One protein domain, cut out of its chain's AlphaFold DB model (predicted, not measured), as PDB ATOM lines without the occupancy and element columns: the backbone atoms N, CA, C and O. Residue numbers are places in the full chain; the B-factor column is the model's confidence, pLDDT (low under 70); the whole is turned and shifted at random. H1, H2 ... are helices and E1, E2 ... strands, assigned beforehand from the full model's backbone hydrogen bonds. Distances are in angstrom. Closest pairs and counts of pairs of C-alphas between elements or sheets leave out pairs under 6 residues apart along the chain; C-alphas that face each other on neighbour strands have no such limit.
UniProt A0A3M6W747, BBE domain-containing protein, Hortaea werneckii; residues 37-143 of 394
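What this domain is: This is residues 37 to 143 of the 394 residues of the protein "BBE domain-containing protein" of Hortaea werneckii (UniProt A0A3M6W747). This domain has little regular structure: helices H1 and H4 pack side by side at one end, E1 of the small two-strand sheet packs on H1, and loops with short H2 and H3 make the other end. The 107 printed residues, mostly helix by class with only 40 in named elements, run H1, E1, H2, H3, E2, H4; the sheet, E1 - E2, is antiparallel. It is only just compact, close to loose, with radius of gyration of the C-alphas 15.1 A and spans of 40 by 28 by 21 A.

How they stand to each other: Start at H1, residues 37 to 46, which touches H4, residues 129 to 141, opposite ways at a shallow tilt of 27 degrees; the closest C-alphas, of Val 46 and Glu 131, are 4.7 A apart. In E1, residues 63 to 66, N 65 is within hydrogen-bond range of O 123, 2.8 A, in antiparallel E2, residues 122 to 125. H2, residues 81 to 85, and H3, residues 94 to 97, are apart. Every O i to N i+4 pair is within hydrogen-bond range in H1, H2 and H4; H3 is too short for one.

Where its parts are: Find C-alpha 37 at (-19.888, -27.298, -36.580), where H1 begins its 14.3 A; H4, 18.5 A, ends at C-alpha 141, (-16.312, -30.264, -51.480).

The domain as a whole: The printed part has no cut; links H1 to E1, E1 to H2 and H3 to E2 are long. Look for pLDDT under 70 at 37 residues, among them 47 to 73.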
ATOM      1  N   ASP A  37     -19.924 -25.855 -36.815       86.44
ATOM      2  CA  ASP A  37     -19.888 -27.298 -36.580       86.44
ATOM      3  C   ASP A  37     -19.127 -28.037 -37.685       86.44
ATOM      4  O   ASP A  37     -18.341 -28.933 -37.373       86.44
ATOM      5  N   ASP A  38     -19.281 -27.619 -38.946       90.19
ATOM      6  CA  ASP A  38     -18.503 -28.146 -40.074       90.19
ATOM      7  C   ASP A  38     -17.006 -27.877 -39.894       90.19
ATOM      8  O   ASP A  38     -16.190 -28.793 -39.996       90.19
ATOM      9  N   TRP A  39     -16.635 -26.635 -39.563       86.94
ATOM     10  CA  TRP A  39     -15.243 -26.278 -39.280       86.94
ATOM     11  C   TRP A  39     -14.702 -27.063 -38.086       86.94
ATOM     12  O   TRP A  39     -13.566 -27.539 -38.111       86.94
ATOM     13  N   SER A  40     -15.514 -27.244 -37.041       83.19
ATOM     14  CA  SER A  40     -15.131 -28.024 -35.860       83.19
ATOM     15  C   SER A  40     -14.956 -29.507 -36.189       83.19
ATOM     16  O   SER A  40     -14.086 -30.158 -35.611       83.19
ATOM     17  N   ALA A  41     -15.759 -30.048 -37.108       86.75
ATOM     18  CA  ALA A  41     -15.609 -31.405 -37.615       86.75
ATOM     19  C   ALA A  41     -14.318 -31.555 -38.420       86.75
ATOM     20  O   ALA A  41     -13.550 -32.467 -38.126       86.75
ATOM     21  N   LEU A  42     -14.029 -30.627 -39.339       87.12
ATOM     22  CA  LEU A  42     -12.754 -30.603 -40.054       87.12
ATOM     23  C   LEU A  42     -11.581 -30.558 -39.074       87.12
ATOM     24  O   LEU A  42     -10.654 -31.353 -39.197       87.12
ATOM     25  N   ASN A  43     -11.638 -29.675 -38.073       82.69
ATOM     26  CA  ASN A  43     -10.570 -29.532 -37.091       82.69
ATOM     27  C   ASN A  43     -10.312 -30.833 -36.310       82.69
ATOM     28  O   ASN A  43      -9.161 -31.164 -36.058       82.69
ATOM     29  N   ARG A  44     -11.358 -31.612 -35.987       83.50
ATOM     30  CA  ARG A  44     -11.208 -32.953 -35.386       83.50
ATOM     31  C   ARG A  44     -10.585 -33.973 -36.344       83.50
ATOM     32  O   ARG A  44      -9.917 -34.894 -35.886       83.50
ATOM     33  N   SER A  45     -10.814 -33.831 -37.647       83.81
ATOM     34  CA  SER A  45     -10.242 -34.715 -38.669       83.81
ATOM     35  C   SER A  45      -8.764 -34.426 -38.953       83.81
ATOM     36  O   SER A  45      -8.043 -35.333 -39.353       83.81
ATOM     37  N   VAL A  46      -8.304 -33.187 -38.733       78.81
ATOM     38  CA  VAL A  46      -6.909 -32.757 -38.971       78.81
ATOM     39  C   VAL A  46      -6.122 -32.463 -37.689       78.81
ATOM     40  O   VAL A  46      -4.979 -32.027 -37.755       78.81
ATOM     41  N   GLY A  47      -6.718 -32.652 -36.512       67.88
ATOM     42  CA  GLY A  47      -6.104 -32.280 -35.243       67.88
ATOM     43  C   GLY A  47      -6.877 -32.776 -34.021       67.88
ATOM     44  O   GLY A  47      -8.032 -33.182 -34.090       67.88
ATOM     45  N   SER A  48      -6.224 -32.751 -32.859       55.22
ATOM     46  CA  SER A  48      -6.755 -33.320 -31.612       55.22
ATOM     47  C   SER A  48      -7.298 -32.282 -30.615       55.22
ATOM     48  O   SER A  48      -7.496 -32.621 -29.447       55.22
ATOM     49  N   LYS A  49      -7.515 -31.013 -31.011       51.00
ATOM     50  CA  LYS A  49      -7.977 -29.933 -30.105       51.00
ATOM     51  C   LYS A  49      -9.099 -29.064 -30.714       51.00
ATOM     52  O   LYS A  49      -9.163 -28.959 -31.932       51.00
ATOM     53  N   PRO A  50      -9.985 -28.442 -29.902       50.66
ATOM     54  CA  PRO A  50     -11.073 -27.567 -30.374       50.66
ATOM     55  C   PRO A  50     -10.574 -26.324 -31.128       50.66
ATOM     56  O   PRO A  50      -9.443 -25.895 -30.914       50.66
ATOM     57  N   ILE A  51     -11.430 -25.712 -31.961       50.47
ATOM     58  CA  ILE A  51     -11.126 -24.431 -32.627       50.47
ATOM     59  C   ILE A  51     -10.937 -23.364 -31.544       50.47
ATOM     60  O   ILE A  51     -11.895 -22.954 -30.889       50.47
ATOM     61  N   GLY A  52      -9.694 -22.940 -31.327       45.47
ATOM     62  CA  GLY A  52      -9.351 -21.903 -30.361       45.47
ATOM     63  C   GLY A  52      -9.432 -20.513 -30.983       45.47
ATOM     64  O   GLY A  52      -8.905 -20.278 -32.069       45.47
ATOM     65  N   GLN A  53     -10.059 -19.571 -30.277       41.25
ATOM     66  CA  GLN A  53      -9.842 -18.151 -30.532       41.25
ATOM     67  C   GLN A  53      -8.458 -17.739 -30.004       41.25
ATOM     68  O   GLN A  53      -8.168 -17.946 -28.829       41.25
ATOM     69  N   ARG A  54      -7.701 -17.036 -30.857       45.00
ATOM     70  CA  ARG A  54      -6.561 -16.139 -30.560       45.00
ATOM     71  C   ARG A  54      -5.173 -16.754 -30.293       45.00
ATOM     72  O   ARG A  54      -4.928 -17.405 -29.289       45.00
ATOM     73  N   TYR A  55      -4.259 -16.371 -31.190       40.38
ATOM     74  CA  TYR A  55      -2.861 -15.959 -31.007       40.38
ATOM     75  C   TYR A  55      -2.185 -16.210 -29.650       40.38
ATOM     76  O   TYR A  55      -2.349 -15.441 -28.704       40.38
ATOM     77  N   ALA A  56      -1.263 -17.163 -29.654       34.97
ATOM     78  CA  ALA A  56       0.122 -16.959 -29.241       34.97
ATOM     79  C   ALA A  56       0.954 -18.048 -29.925       34.97
ATOM     80  O   ALA A  56       0.457 -19.154 -30.120       34.97
ATOM     81  N   LEU A  57       2.187 -17.707 -30.292       42.19
ATOM     82  CA  LEU A  57       3.257 -18.614 -30.705       42.19
ATOM     83  C   LEU A  57       3.272 -19.869 -29.822       42.19
ATOM     84  O   LEU A  57       3.870 -19.886 -28.749       42.19
ATOM     85  N   ALA A  58       2.581 -20.908 -30.255       41.22
ATOM     86  CA  ALA A  58       2.747 -22.227 -29.707       41.22
ATOM     87  C   ALA A  58       3.047 -23.109 -30.901       41.22
ATOM     88  O   ALA A  58       2.144 -23.480 -31.653       41.22
ATOM     89  N   ASP A  59       4.321 -23.466 -31.021       45.66
ATOM     90  CA  ASP A  59       4.841 -24.520 -31.893       45.66
ATOM     91  C   ASP A  59       4.058 -25.855 -31.759       45.66
ATOM     92  O   ASP A  59       4.220 -26.764 -32.567       45.66
ATOM     93  N   ASP A  60       3.153 -25.953 -30.775       50.38
ATOM     94  CA  ASP A  60       2.312 -27.099 -30.423       50.38
ATOM     95  C   ASP A  60       0.833 -27.029 -30.873       50.38
ATOM     96  O   ASP A  60       0.049 -27.936 -30.566       50.38
ATOM     97  N   LEU A  61       0.385 -25.977 -31.570       54.88
ATOM     98  CA  LEU A  61      -1.011 -25.877 -32.031       54.88
ATOM     99  C   LEU A  61      -1.204 -26.506 -33.417       54.88
ATOM    100  O   LEU A  61      -1.189 -25.805 -34.424       54.88
ATOM    101  N   ARG A  62      -1.436 -27.823 -33.473       59.53
ATOM    102  CA  ARG A  62      -1.912 -28.512 -34.691       59.53
ATOM    103  C   ARG A  62      -3.410 -28.286 -34.912       59.53
ATOM    104  O   ARG A  62      -4.182 -28.403 -33.957       59.53
ATOM    105  N   GLY A  63      -3.815 -28.034 -36.159       64.19
ATOM    106  CA  GLY A  63      -5.224 -27.977 -36.569       64.19
ATOM    107  C   GLY A  63      -5.646 -26.686 -37.281       64.19
ATOM    108  O   GLY A  63      -4.814 -25.921 -37.772       64.19
ATOM    109  N   ILE A  64      -6.962 -26.470 -37.360       69.88
ATOM    110  CA  ILE A  64      -7.598 -25.297 -37.973       69.88
ATOM    111  C   ILE A  64      -7.754 -24.179 -36.936       69.88
ATOM    112  O   ILE A  64      -8.407 -24.343 -35.903       69.88
ATOM    113  N   LEU A  65      -7.198 -23.012 -37.250       68.44
ATOM    114  CA  LEU A  65      -7.225 -21.803 -36.433       68.44
ATOM    115  C   LEU A  65      -8.070 -20.730 -37.124       68.44
ATOM    116  O   LEU A  65      -7.866 -20.451 -38.304       68.44
ATOM    117  N   MET A  66      -8.987 -20.098 -36.386       69.44
ATOM    118  CA  MET A  66      -9.669 -18.890 -36.863       69.44
ATOM    119  C   MET A  66      -8.774 -17.669 -36.674       69.44
ATOM    120  O   MET A  66      -8.314 -17.393 -35.561       69.44
ATOM    121  N   LEU A  67      -8.571 -16.908 -37.747       66.75
ATOM    122  CA  LEU A  67      -7.810 -15.668 -37.696       66.75
ATOM    123  C   LEU A  67      -8.626 -14.563 -37.026       66.75
ATOM    124  O   LEU A  67      -9.687 -14.157 -37.497       66.75
ATOM    125  N   ALA A  68      -8.108 -14.037 -35.916       60.12
ATOM    126  CA  ALA A  68      -8.658 -12.824 -35.326       60.12
ATOM    127  C   ALA A  68      -8.260 -11.609 -36.182       60.12
ATOM    128  O   ALA A  68      -7.072 -11.326 -36.324       60.12
ATOM    129  N   LYS A  69      -9.254 -10.876 -36.696       62.78
ATOM    130  CA  LYS A  69      -9.113  -9.613 -37.452       62.78
ATOM    131  C   LYS A  69      -8.802  -8.434 -36.521       62.78
ATOM    132  O   LYS A  69      -9.586  -7.504 -36.374       62.78
ATOM    133  N   GLN A  70      -7.730  -8.545 -35.741       60.16
ATOM    134  CA  GLN A  70      -7.289  -7.492 -34.821       60.16
ATOM    135  C   GLN A  70      -5.989  -6.880 -35.346       60.16
ATOM    136  O   GLN A  70      -5.158  -7.620 -35.874       60.16
ATOM    137  N   PRO A  71      -5.779  -5.561 -35.189       61.66
ATOM    138  CA  PRO A  71      -4.546  -4.930 -35.633       61.66
ATOM    139  C   PRO A  71      -3.345  -5.546 -34.911       61.66
ATOM    140  O   PRO A  71      -3.353  -5.727 -33.687       61.66
ATOM    141  N   PHE A  72      -2.312  -5.876 -35.686       65.19
ATOM    142  CA  PHE A  72      -1.047  -6.372 -35.161       65.19
ATOM    143  C   PHE A  72      -0.467  -5.378 -34.149       65.19
ATOM    144  O   PHE A  72      -0.559  -4.160 -34.316       65.19
ATOM    145  N   ARG A  73       0.169  -5.895 -33.094       68.94
ATOM    146  CA  ARG A  73       1.034  -5.066 -32.250       68.94
ATOM    147  C   ARG A  73       2.358  -4.870 -32.973       68.94
ATOM    148  O   ARG A  73       2.895  -5.828 -33.523       68.94
ATOM    149  N   PHE A  74       2.863  -3.642 -32.970       71.50
ATOM    150  CA  PHE A  74       4.165  -3.350 -33.552       71.50
ATOM    151  C   PHE A  74       5.269  -4.098 -32.811       71.50
ATOM    152  O   PHE A  74       5.315  -4.096 -31.580       71.50
ATOM    153  N   ASP A  75       6.147  -4.718 -33.590       77.25
ATOM    154  CA  ASP A  75       7.335  -5.425 -33.139       77.25
ATOM    155  C   ASP A  75       8.531  -4.829 -33.883       77.25
ATOM    156  O   ASP A  75       8.446  -4.548 -35.081       77.25
ATOM    157  N   SER A  76       9.653  -4.627 -33.194       77.50
ATOM    158  CA  SER A  76      10.873  -4.104 -33.816       77.50
ATOM    159  C   SER A  76      11.406  -5.006 -34.932       77.50
ATOM    160  O   SER A  76      12.123  -4.531 -35.805       77.50
ATOM    161  N   ASN A  77      11.038  -6.289 -34.924       75.31
ATOM    162  CA  ASN A  77      11.399  -7.259 -35.952       75.31
ATOM    163  C   ASN A  77      10.436  -7.265 -37.148       75.31
ATOM    164  O   ASN A  77      10.583  -8.116 -38.017       75.31
ATOM    165  N   TRP A  78       9.478  -6.335 -37.239       75.94
ATOM    166  CA  TRP A  78       8.524  -6.268 -38.356       75.94
ATOM    167  C   TRP A  78       9.191  -6.152 -39.735       75.94
ATOM    168  O   TRP A  78       8.589  -6.484 -40.737       75.94
ATOM    169  N   SER A  79      10.438  -5.689 -39.835       73.12
ATOM    170  CA  SER A  79      11.166  -5.679 -41.113       73.12
ATOM    171  C   SER A  79      11.871  -7.004 -41.443       73.12
ATOM    172  O   SER A  79      12.587  -7.069 -42.439       73.12
ATOM    173  N   SER A  80      11.761  -8.027 -40.590       70.62
ATOM    174  CA  SER A  80      12.433  -9.317 -40.751       70.62
ATOM    175  C   SER A  80      11.538 -10.323 -41.474       70.62
ATOM    176  O   SER A  80      10.420 -10.616 -41.054       70.62
ATOM    177  N   THR A  81      12.080 -10.938 -42.518       68.88
ATOM    178  CA  THR A  81      11.404 -11.998 -43.276       68.88
ATOM    179  C   THR A  81      11.195 -13.248 -42.427       68.88
ATOM    180  O   THR A  81      10.122 -13.847 -42.452       68.88
ATOM    181  N   ALA A  82      12.169 -13.588 -41.574       66.56
ATOM    182  CA  ALA A  82      12.054 -14.671 -40.600       66.56
ATOM    183  C   ALA A  82      10.895 -14.433 -39.615       66.56
ATOM    184  O   ALA A  82      10.088 -15.333 -39.387       66.56
ATOM    185  N   PHE A  83      10.740 -13.200 -39.114       73.12
ATOM    186  CA  PHE A  83       9.621 -12.826 -38.241       73.12
ATOM    187  C   PHE A  83       8.257 -13.090 -38.900       73.12
ATOM    188  O   PHE A  83       7.333 -13.583 -38.243       73.12
ATOM    189  N   HIS A  84       8.127 -12.778 -40.193       75.12
ATOM    190  CA  HIS A  84       6.907 -13.017 -40.960       75.12
ATOM    191  C   HIS A  84       6.713 -14.491 -41.342       75.12
ATOM    192  O   HIS A  84       5.574 -14.970 -41.377       75.12
ATOM    193  N   ALA A  85       7.795 -15.221 -41.612       70.38
ATOM    194  CA  ALA A  85       7.768 -16.644 -41.935       70.38
ATOM    195  C   ALA A  85       7.277 -17.495 -40.753       70.38
ATOM    196  O   ALA A  85       6.477 -18.406 -40.953       70.38
ATOM    197  N   GLU A  86       7.695 -17.159 -39.531       73.00
ATOM    198  CA  GLU A  86       7.327 -17.876 -38.299       73.00
ATOM    199  C   GLU A  86       5.863 -17.679 -37.879       73.00
ATOM    200  O   GLU A  86       5.318 -18.475 -37.116       73.00
ATOM    201  N   ARG A  87       5.198 -16.623 -38.363       74.62
ATOM    202  CA  ARG A  87       3.839 -16.255 -37.940       74.62
ATOM    203  C   ARG A  87       2.817 -16.585 -39.014       74.62
ATOM    204  O   ARG A  87       2.805 -15.887 -40.024       74.62
ATOM    205  N   PRO A  88       1.940 -17.584 -38.854       71.31
ATOM    206  CA  PRO A  88       1.059 -18.053 -39.926       71.31
ATOM    207  C   PRO A  88       0.156 -16.958 -40.521       71.31
ATOM    208  O   PRO A  88      -0.058 -16.918 -41.728       71.31
ATOM    209  N   GLU A  89      -0.298 -16.024 -39.695       72.31
ATOM    210  CA  GLU A  89      -1.132 -14.879 -40.061       72.31
ATOM    211  C   GLU A  89      -0.409 -13.747 -40.801       72.31
ATOM    212  O   GLU A  89      -1.045 -12.840 -41.335       72.31
ATOM    213  N   SER A  90       0.922 -13.737 -40.738       74.56
ATOM    214  CA  SER A  90       1.713 -12.573 -41.107       74.56
ATOM    215  C   SER A  90       2.127 -12.648 -42.568       74.56
ATOM    216  O   SER A  90       2.283 -13.733 -43.123       74.56
ATOM    217  N   LEU A  91       2.325 -11.508 -43.215       73.50
ATOM    218  CA  LEU A  91       2.783 -11.453 -44.598       73.50
ATOM    219  C   LEU A  91       4.065 -10.641 -44.653       73.50
ATOM    220  O   LEU A  91       4.065  -9.481 -44.255       73.50
ATOM    221  N   ASP A  92       5.113 -11.254 -45.205       68.81
ATOM    222  CA  ASP A  92       6.396 -10.594 -45.482       68.81
ATOM    223  C   ASP A  92       6.215  -9.387 -46.421       68.81
ATOM    224  O   ASP A  92       6.906  -8.376 -46.338       68.81
ATOM    225  N   TYR A  93       5.177  -9.452 -47.265       71.31
ATOM    226  CA  TYR A  93       4.790  -8.394 -48.193       71.31
ATOM    227  C   TYR A  93       3.337  -7.953 -47.957       71.31
ATOM    228  O   TYR A  93       2.427  -8.423 -48.646       71.31
ATOM    229  N   PRO A  94       3.082  -7.011 -47.026       71.12
ATOM    230  CA  PRO A  94       1.727  -6.534 -46.730       71.12
ATOM    231  C   PRO A  94       0.983  -5.969 -47.949       71.12
ATOM    232  O   PRO A  94      -0.242  -6.059 -48.018       71.12
ATOM    233  N   ILE A  95       1.705  -5.447 -48.949       69.00
ATOM    234  CA  ILE A  95       1.128  -4.931 -50.200       69.00
ATOM    235  C   ILE A  95       0.317  -5.988 -50.965       69.00
ATOM    236  O   ILE A  95      -0.697  -5.654 -51.574       69.00
ATOM    237  N   SER A  96       0.696  -7.267 -50.885       67.75
ATOM    238  CA  SER A  96      -0.033  -8.369 -51.526       67.75
ATOM    239  C   SER A  96      -1.436  -8.567 -50.943       67.75
ATOM    240  O   SER A  96      -2.312  -9.101 -51.617       67.75
ATOM    241  N   ALA A  97      -1.662  -8.092 -49.717       68.25
ATOM    242  CA  ALA A  97      -2.968  -8.020 -49.070       68.25
ATOM    243  C   ALA A  97      -3.517  -6.582 -49.043       68.25
ATOM    244  O   ALA A  97      -4.281  -6.225 -48.154       68.25
ATOM    245  N   ASN A  98      -3.133  -5.733 -50.002       71.50
ATOM    246  CA  ASN A  98      -3.546  -4.326 -50.078       71.50
ATOM    247  C   ASN A  98      -3.143  -3.488 -48.845       71.50
ATOM    248  O   ASN A  98      -3.800  -2.503 -48.498       71.50
ATOM    249  N   SER A  99      -2.070  -3.889 -48.158       74.62
ATOM    250  CA  SER A  99      -1.605  -3.256 -46.918       74.62
ATOM    251  C   SER A  99      -2.704  -3.167 -45.856       74.62
ATOM    252  O   SER A  99      -2.749  -2.224 -45.069       74.62
ATOM    253  N   SER A 100      -3.616  -4.139 -45.864       72.62
ATOM    254  CA  SER A 100      -4.845  -4.113 -45.081       72.62
ATOM    255  C   SER A 100      -4.630  -4.258 -43.585       72.62
ATOM    256  O   SER A 100      -5.521  -3.879 -42.854       72.62
ATOM    257  N   CYS A 101      -3.505  -4.815 -43.131       75.69
ATOM    258  CA  CYS A 101      -3.250  -5.139 -41.727       75.69
ATOM    259  C   CYS A 101      -1.805  -4.793 -41.339       75.69
ATOM    260  O   CYS A 101      -0.997  -5.676 -41.042       75.69
ATOM    261  N   ILE A 102      -1.458  -3.506 -41.365       80.75
ATOM    262  CA  ILE A 102      -0.143  -3.009 -40.927       80.75
ATOM    263  C   ILE A 102      -0.245  -2.528 -39.466       80.75
ATOM    264  O   ILE A 102      -1.217  -1.853 -39.130       80.75
ATOM    265  N   PRO A 103       0.706  -2.855 -38.570       81.38
ATOM    266  CA  PRO A 103       0.684  -2.381 -37.191       81.38
ATOM    267  C   PRO A 103       1.054  -0.889 -37.079       81.38
ATOM    268  O   PRO A 103       1.915  -0.413 -37.828       81.38
ATOM    269  N   PRO A 104       0.498  -0.156 -36.094       81.38
ATOM    270  CA  PRO A 104       0.890   1.225 -35.816       81.38
ATOM    271  C   PRO A 104       2.399   1.359 -35.567       81.38
ATOM    272  O   PRO A 104       2.924   0.752 -34.643       81.38
ATOM    273  N   GLY A 105       3.098   2.170 -36.364       78.00
ATOM    274  CA  GLY A 105       4.554   2.362 -36.258       78.00
ATOM    275  C   GLY A 105       5.381   1.605 -37.303       78.00
ATOM    276  O   GLY A 105       6.550   1.931 -37.493       78.00
ATOM    277  N   ALA A 106       4.781   0.666 -38.041       77.94
ATOM    278  CA  ALA A 106       5.403   0.104 -39.236       77.94
ATOM    279  C   ALA A 106       5.239   1.036 -40.448       77.94
ATOM    280  O   ALA A 106       4.282   1.807 -40.559       77.94
ATOM    281  N   THR A 107       6.187   0.961 -41.385       74.50
ATOM    282  CA  THR A 107       6.144   1.735 -42.630       74.50
ATOM    283  C   THR A 107       4.890   1.388 -43.440       74.50
ATOM    284  O   THR A 107       4.630   0.220 -43.713       74.50
ATOM    285  N   GLY A 108       4.132   2.410 -43.853       74.50
ATOM    286  CA  GLY A 108       2.892   2.242 -44.623       74.50
ATOM    287  C   GLY A 108       1.623   2.070 -43.780       74.50
ATOM    288  O   GLY A 108       0.569   1.806 -44.351       74.50
ATOM    289  N   TYR A 109       1.705   2.221 -42.452       81.31
ATOM    290  CA  TYR A 109       0.534   2.213 -41.575       81.31
ATOM    291  C   TYR A 109      -0.416   3.385 -41.861       81.31
ATOM    292  O   TYR A 109       0.001   4.544 -41.861       81.31
ATOM    293  N   GLU A 110      -1.704   3.077 -42.011       80.56
ATOM    294  CA  GLU A 110      -2.793   4.050 -42.086       80.56
ATOM    295  C   GLU A 110      -3.968   3.570 -41.227       80.56
ATOM    296  O   GLU A 110      -4.568   2.531 -41.503       80.56
ATOM    297  N   GLU A 111      -4.322   4.345 -40.199       80.62
ATOM    298  CA  GLU A 111      -5.371   3.987 -39.232       80.62
ATOM    299  C   GLU A 111      -6.742   3.759 -39.891       80.62
ATOM    300  O   GLU A 111      -7.492   2.872 -39.488       80.62
ATOM    301  N   SER A 112      -7.054   4.503 -40.956       80.62
ATOM    302  CA  SER A 112      -8.321   4.400 -41.688       80.62
ATOM    303  C   SER A 112      -8.498   3.094 -42.471       80.62
ATOM    304  O   SER A 112      -9.623   2.793 -42.868       80.62
ATOM    305  N   ARG A 113      -7.427   2.320 -42.716       75.62
ATOM    306  CA  ARG A 113      -7.501   1.068 -43.493       75.62
ATOM    307  C   ARG A 113      -7.996  -0.134 -42.683       75.62
ATOM    308  O   ARG A 113      -8.471  -1.094 -43.286       75.62
ATOM    309  N   GLY A 114      -7.933  -0.080 -41.351       73.50
ATOM    310  CA  GLY A 114      -8.403  -1.168 -40.484       73.50
ATOM    311  C   GLY A 114      -7.552  -2.442 -40.579       73.50
ATOM    312  O   GLY A 114      -6.347  -2.351 -40.784       73.50
ATOM    313  N   CYS A 115      -8.168  -3.613 -40.353       72.50
ATOM    314  CA  CYS A 115      -7.551  -4.940 -40.532       72.50
ATOM    315  C   CYS A 115      -8.582  -6.013 -40.925       72.50
ATOM    316  O   CYS A 115      -8.709  -7.054 -40.283       72.50
ATOM    317  N   ASP A 116      -9.351  -5.741 -41.983       67.12
ATOM    318  CA  ASP A 116     -10.526  -6.555 -42.337       67.12
ATOM    319  C   ASP A 116     -10.443  -7.259 -43.700       67.12
ATOM    320  O   ASP A 116     -11.278  -8.113 -44.007       67.12
ATOM    321  N   LEU A 117      -9.444  -6.932 -44.526       61.00
ATOM    322  CA  LEU A 117      -9.346  -7.390 -45.916       61.00
ATOM    323  C   LEU A 117      -8.063  -8.190 -46.172       61.00
ATOM    324  O   LEU A 117      -7.051  -7.981 -45.519       61.00
ATOM    325  N   GLY A 118      -8.075  -9.097 -47.148       63.03
ATOM    326  CA  GLY A 118      -6.852  -9.678 -47.726       63.03
ATOM    327  C   GLY A 118      -6.164 -10.808 -46.946       63.03
ATOM    328  O   GLY A 118      -5.255 -11.426 -47.495       63.03
ATOM    329  N   LEU A 119      -6.606 -11.126 -45.727       71.38
ATOM    330  CA  LEU A 119      -6.162 -12.308 -44.980       71.38
ATOM    331  C   LEU A 119      -7.209 -13.434 -45.061       71.38
ATOM    332  O   LEU A 119      -8.398 -13.140 -45.195       71.38
ATOM    333  N   PRO A 120      -6.797 -14.714 -44.998       76.12
ATOM    334  CA  PRO A 120      -7.747 -15.824 -44.927       76.12
ATOM    335  C   PRO A 120      -8.577 -15.762 -43.629       76.12
ATOM    336  O   PRO A 120      -8.162 -15.151 -42.652       76.12
ATOM    337  N   ASP A 121      -9.753 -16.392 -43.582       79.06
ATOM    338  CA  ASP A 121     -10.537 -16.477 -42.331       79.06
ATOM    339  C   ASP A 121     -10.069 -17.637 -41.431       79.06
ATOM    340  O   ASP A 121     -10.162 -17.565 -40.203       79.06
ATOM    341  N   TYR A 122      -9.511 -18.689 -42.041       80.31
ATOM    342  CA  TYR A 122      -9.015 -19.887 -41.368       80.31
ATOM    343  C   TYR A 122      -7.611 -20.247 -41.858       80.31
ATOM    344  O   TYR A 122      -7.320 -20.159 -43.051       80.31
ATOM    345  N   ILE A 123      -6.758 -20.704 -40.942       80.19
ATOM    346  CA  ILE A 123      -5.431 -21.250 -41.242       80.19
ATOM    347  C   ILE A 123      -5.362 -22.696 -40.771       80.19
ATOM    348  O   ILE A 123      -5.717 -22.999 -39.636       80.19
ATOM    349  N   LEU A 124      -4.834 -23.569 -41.623       80.44
ATOM    350  CA  LEU A 124      -4.389 -24.899 -41.227       80.44
ATOM    351  C   LEU A 124      -2.909 -24.851 -40.832       80.44
ATOM    352  O   LEU A 124      -2.058 -24.612 -41.688       80.44
ATOM    353  N   ASN A 125      -2.596 -25.135 -39.568       77.12
ATOM    354  CA  ASN A 125      -1.226 -25.442 -39.162       77.12
ATOM    355  C   ASN A 125      -0.973 -26.946 -39.335       77.12
ATOM    356  O   ASN A 125      -1.207 -27.734 -38.414       77.12
ATOM    357  N   ALA A 126      -0.569 -27.334 -40.547       73.06
ATOM    358  CA  ALA A 126      -0.297 -28.722 -40.894       73.06
ATOM    359  C   ALA A 126       1.159 -29.105 -40.613       73.06
ATOM    360  O   ALA A 126       2.098 -28.390 -40.952       73.06
ATOM    361  N   THR A 127       1.332 -30.296 -40.058       72.44
ATOM    362  CA  THR A 127       2.623 -30.914 -39.738       72.44
ATOM    363  C   THR A 127       2.836 -32.240 -40.465       72.44
ATOM    364  O   THR A 127       3.968 -32.722 -40.529       72.44
ATOM    365  N   ILE A 128       1.769 -32.827 -41.021       68.31
ATOM    366  CA  ILE A 128       1.812 -34.046 -41.837       68.31
ATOM    367  C   ILE A 128       0.935 -33.911 -43.093       68.31
ATOM    368  O   ILE A 128       0.038 -33.072 -43.169       68.31
ATOM    369  N   ASN A 129       1.193 -34.760 -44.089       73.38
ATOM    370  CA  ASN A 129       0.542 -34.685 -45.401       73.38
ATOM    371  C   ASN A 129      -0.968 -34.970 -45.333       73.38
ATOM    372  O   ASN A 129      -1.740 -34.398 -46.099       73.38
ATOM    373  N   GLU A 130      -1.391 -35.842 -44.418       77.69
ATOM    374  CA  GLU A 130      -2.785 -36.253 -44.237       77.69
ATOM    375  C   GLU A 130      -3.673 -35.088 -43.779       77.69
ATOM    376  O   GLU A 130      -4.820 -34.975 -44.214       77.69
ATOM    377  N   GLU A 131      -3.134 -34.186 -42.952       78.12
ATOM    378  CA  GLU A 131      -3.833 -32.984 -42.478       78.12
ATOM    379  C   GLU A 131      -4.104 -32.028 -43.648       78.12
ATOM    380  O   GLU A 131      -5.228 -31.550 -43.818       78.12
ATOM    381  N   VAL A 132      -3.096 -31.811 -44.503       79.69
ATOM    382  CA  VAL A 132      -3.229 -31.003 -45.726       79.69
ATOM    383  C   VAL A 132      -4.270 -31.619 -46.653       79.69
ATOM    384  O   VAL A 132      -5.213 -30.939 -47.043       79.69
ATOM    385  N   ALA A 133      -4.139 -32.909 -46.972       76.44
ATOM    386  CA  ALA A 133      -5.050 -33.599 -47.881       76.44
ATOM    387  C   ALA A 133      -6.514 -33.523 -47.417       76.44
ATOM    388  O   ALA A 133      -7.395 -33.188 -48.206       76.44
ATOM    389  N   THR A 134      -6.762 -33.760 -46.129       82.56
ATOM    390  CA  THR A 134      -8.105 -33.707 -45.533       82.56
ATOM    391  C   THR A 134      -8.711 -32.303 -45.625       82.56
ATOM    392  O   THR A 134      -9.880 -32.147 -45.978       82.56
ATOM    393  N   ALA A 135      -7.923 -31.259 -45.353       84.62
ATOM    394  CA  ALA A 135      -8.389 -29.878 -45.469       84.62
ATOM    395  C   ALA A 135      -8.635 -29.451 -46.923       84.62
ATOM    396  O   ALA A 135      -9.609 -28.751 -47.198       84.62
ATOM    397  N   LEU A 136      -7.783 -29.887 -47.856       82.31
ATOM    398  CA  LEU A 136      -7.962 -29.635 -49.286       82.31
ATOM    399  C   LEU A 136      -9.223 -30.318 -49.823       82.31
ATOM    400  O   LEU A 136      -9.971 -29.693 -50.575       82.31
ATOM    401  N   GLN A 137      -9.496 -31.553 -49.395       82.69
ATOM    402  CA  GLN A 137     -10.725 -32.264 -49.741       82.69
ATOM    403  C   GLN A 137     -11.961 -31.505 -49.243       82.69
ATOM    404  O   GLN A 137     -12.848 -31.197 -50.036       82.69
ATOM    405  N   PHE A 138     -11.987 -31.123 -47.962       88.12
ATOM    406  CA  PHE A 138     -13.082 -30.331 -47.395       88.12
ATOM    407  C   PHE A 138     -13.303 -29.016 -48.155       88.12
ATOM    408  O   PHE A 138     -14.435 -28.653 -48.475       88.12
ATOM    409  N   ALA A 139     -12.221 -28.297 -48.468       86.19
ATOM    410  CA  ALA A 139     -12.302 -27.045 -49.204       86.19
ATOM    411  C   ALA A 139     -12.830 -27.247 -50.634       86.19
ATOM    412  O   ALA A 139     -13.630 -26.435 -51.098       86.19
ATOM    413  N   SER A 140     -12.440 -28.330 -51.312       80.25
ATOM    414  CA  SER A 140     -12.970 -28.700 -52.631       80.25
ATOM    415  C   SER A 140     -14.473 -28.989 -52.573       80.25
ATOM    416  O   SER A 140     -15.247 -28.343 -53.280       80.25
ATOM    417  N   GLU A 141     -14.905 -29.865 -51.658       85.69
ATOM    418  CA  GLU A 141     -16.312 -30.264 -51.480       85.69
ATOM    419  C   GLU A 141     -17.233 -29.080 -51.153       85.69
ATOM    420  O   GLU A 141     -18.409 -29.073 -51.518       85.69
ATOM    421  N   ARG A 142     -16.702 -28.053 -50.479       85.44
ATOM    422  CA  ARG A 142     -17.433 -26.834 -50.092       85.44
ATOM    423  C   ARG A 142     -17.147 -25.631 -50.994       85.44
ATOM    424  O   ARG A 142     -17.590 -24.520 -50.695       85.44
ATOM    425  N   ASN A 143     -16.417 -25.837 -52.093       82.00
ATOM    426  CA  ASN A 143     -16.041 -24.813 -53.067       82.00
ATOM    427  C   ASN A 143     -15.345 -23.578 -52.442       82.00
ATOM    428  O   ASN A 143     -15.520 -22.443 -52.884       82.00
TER     429      ASN A 143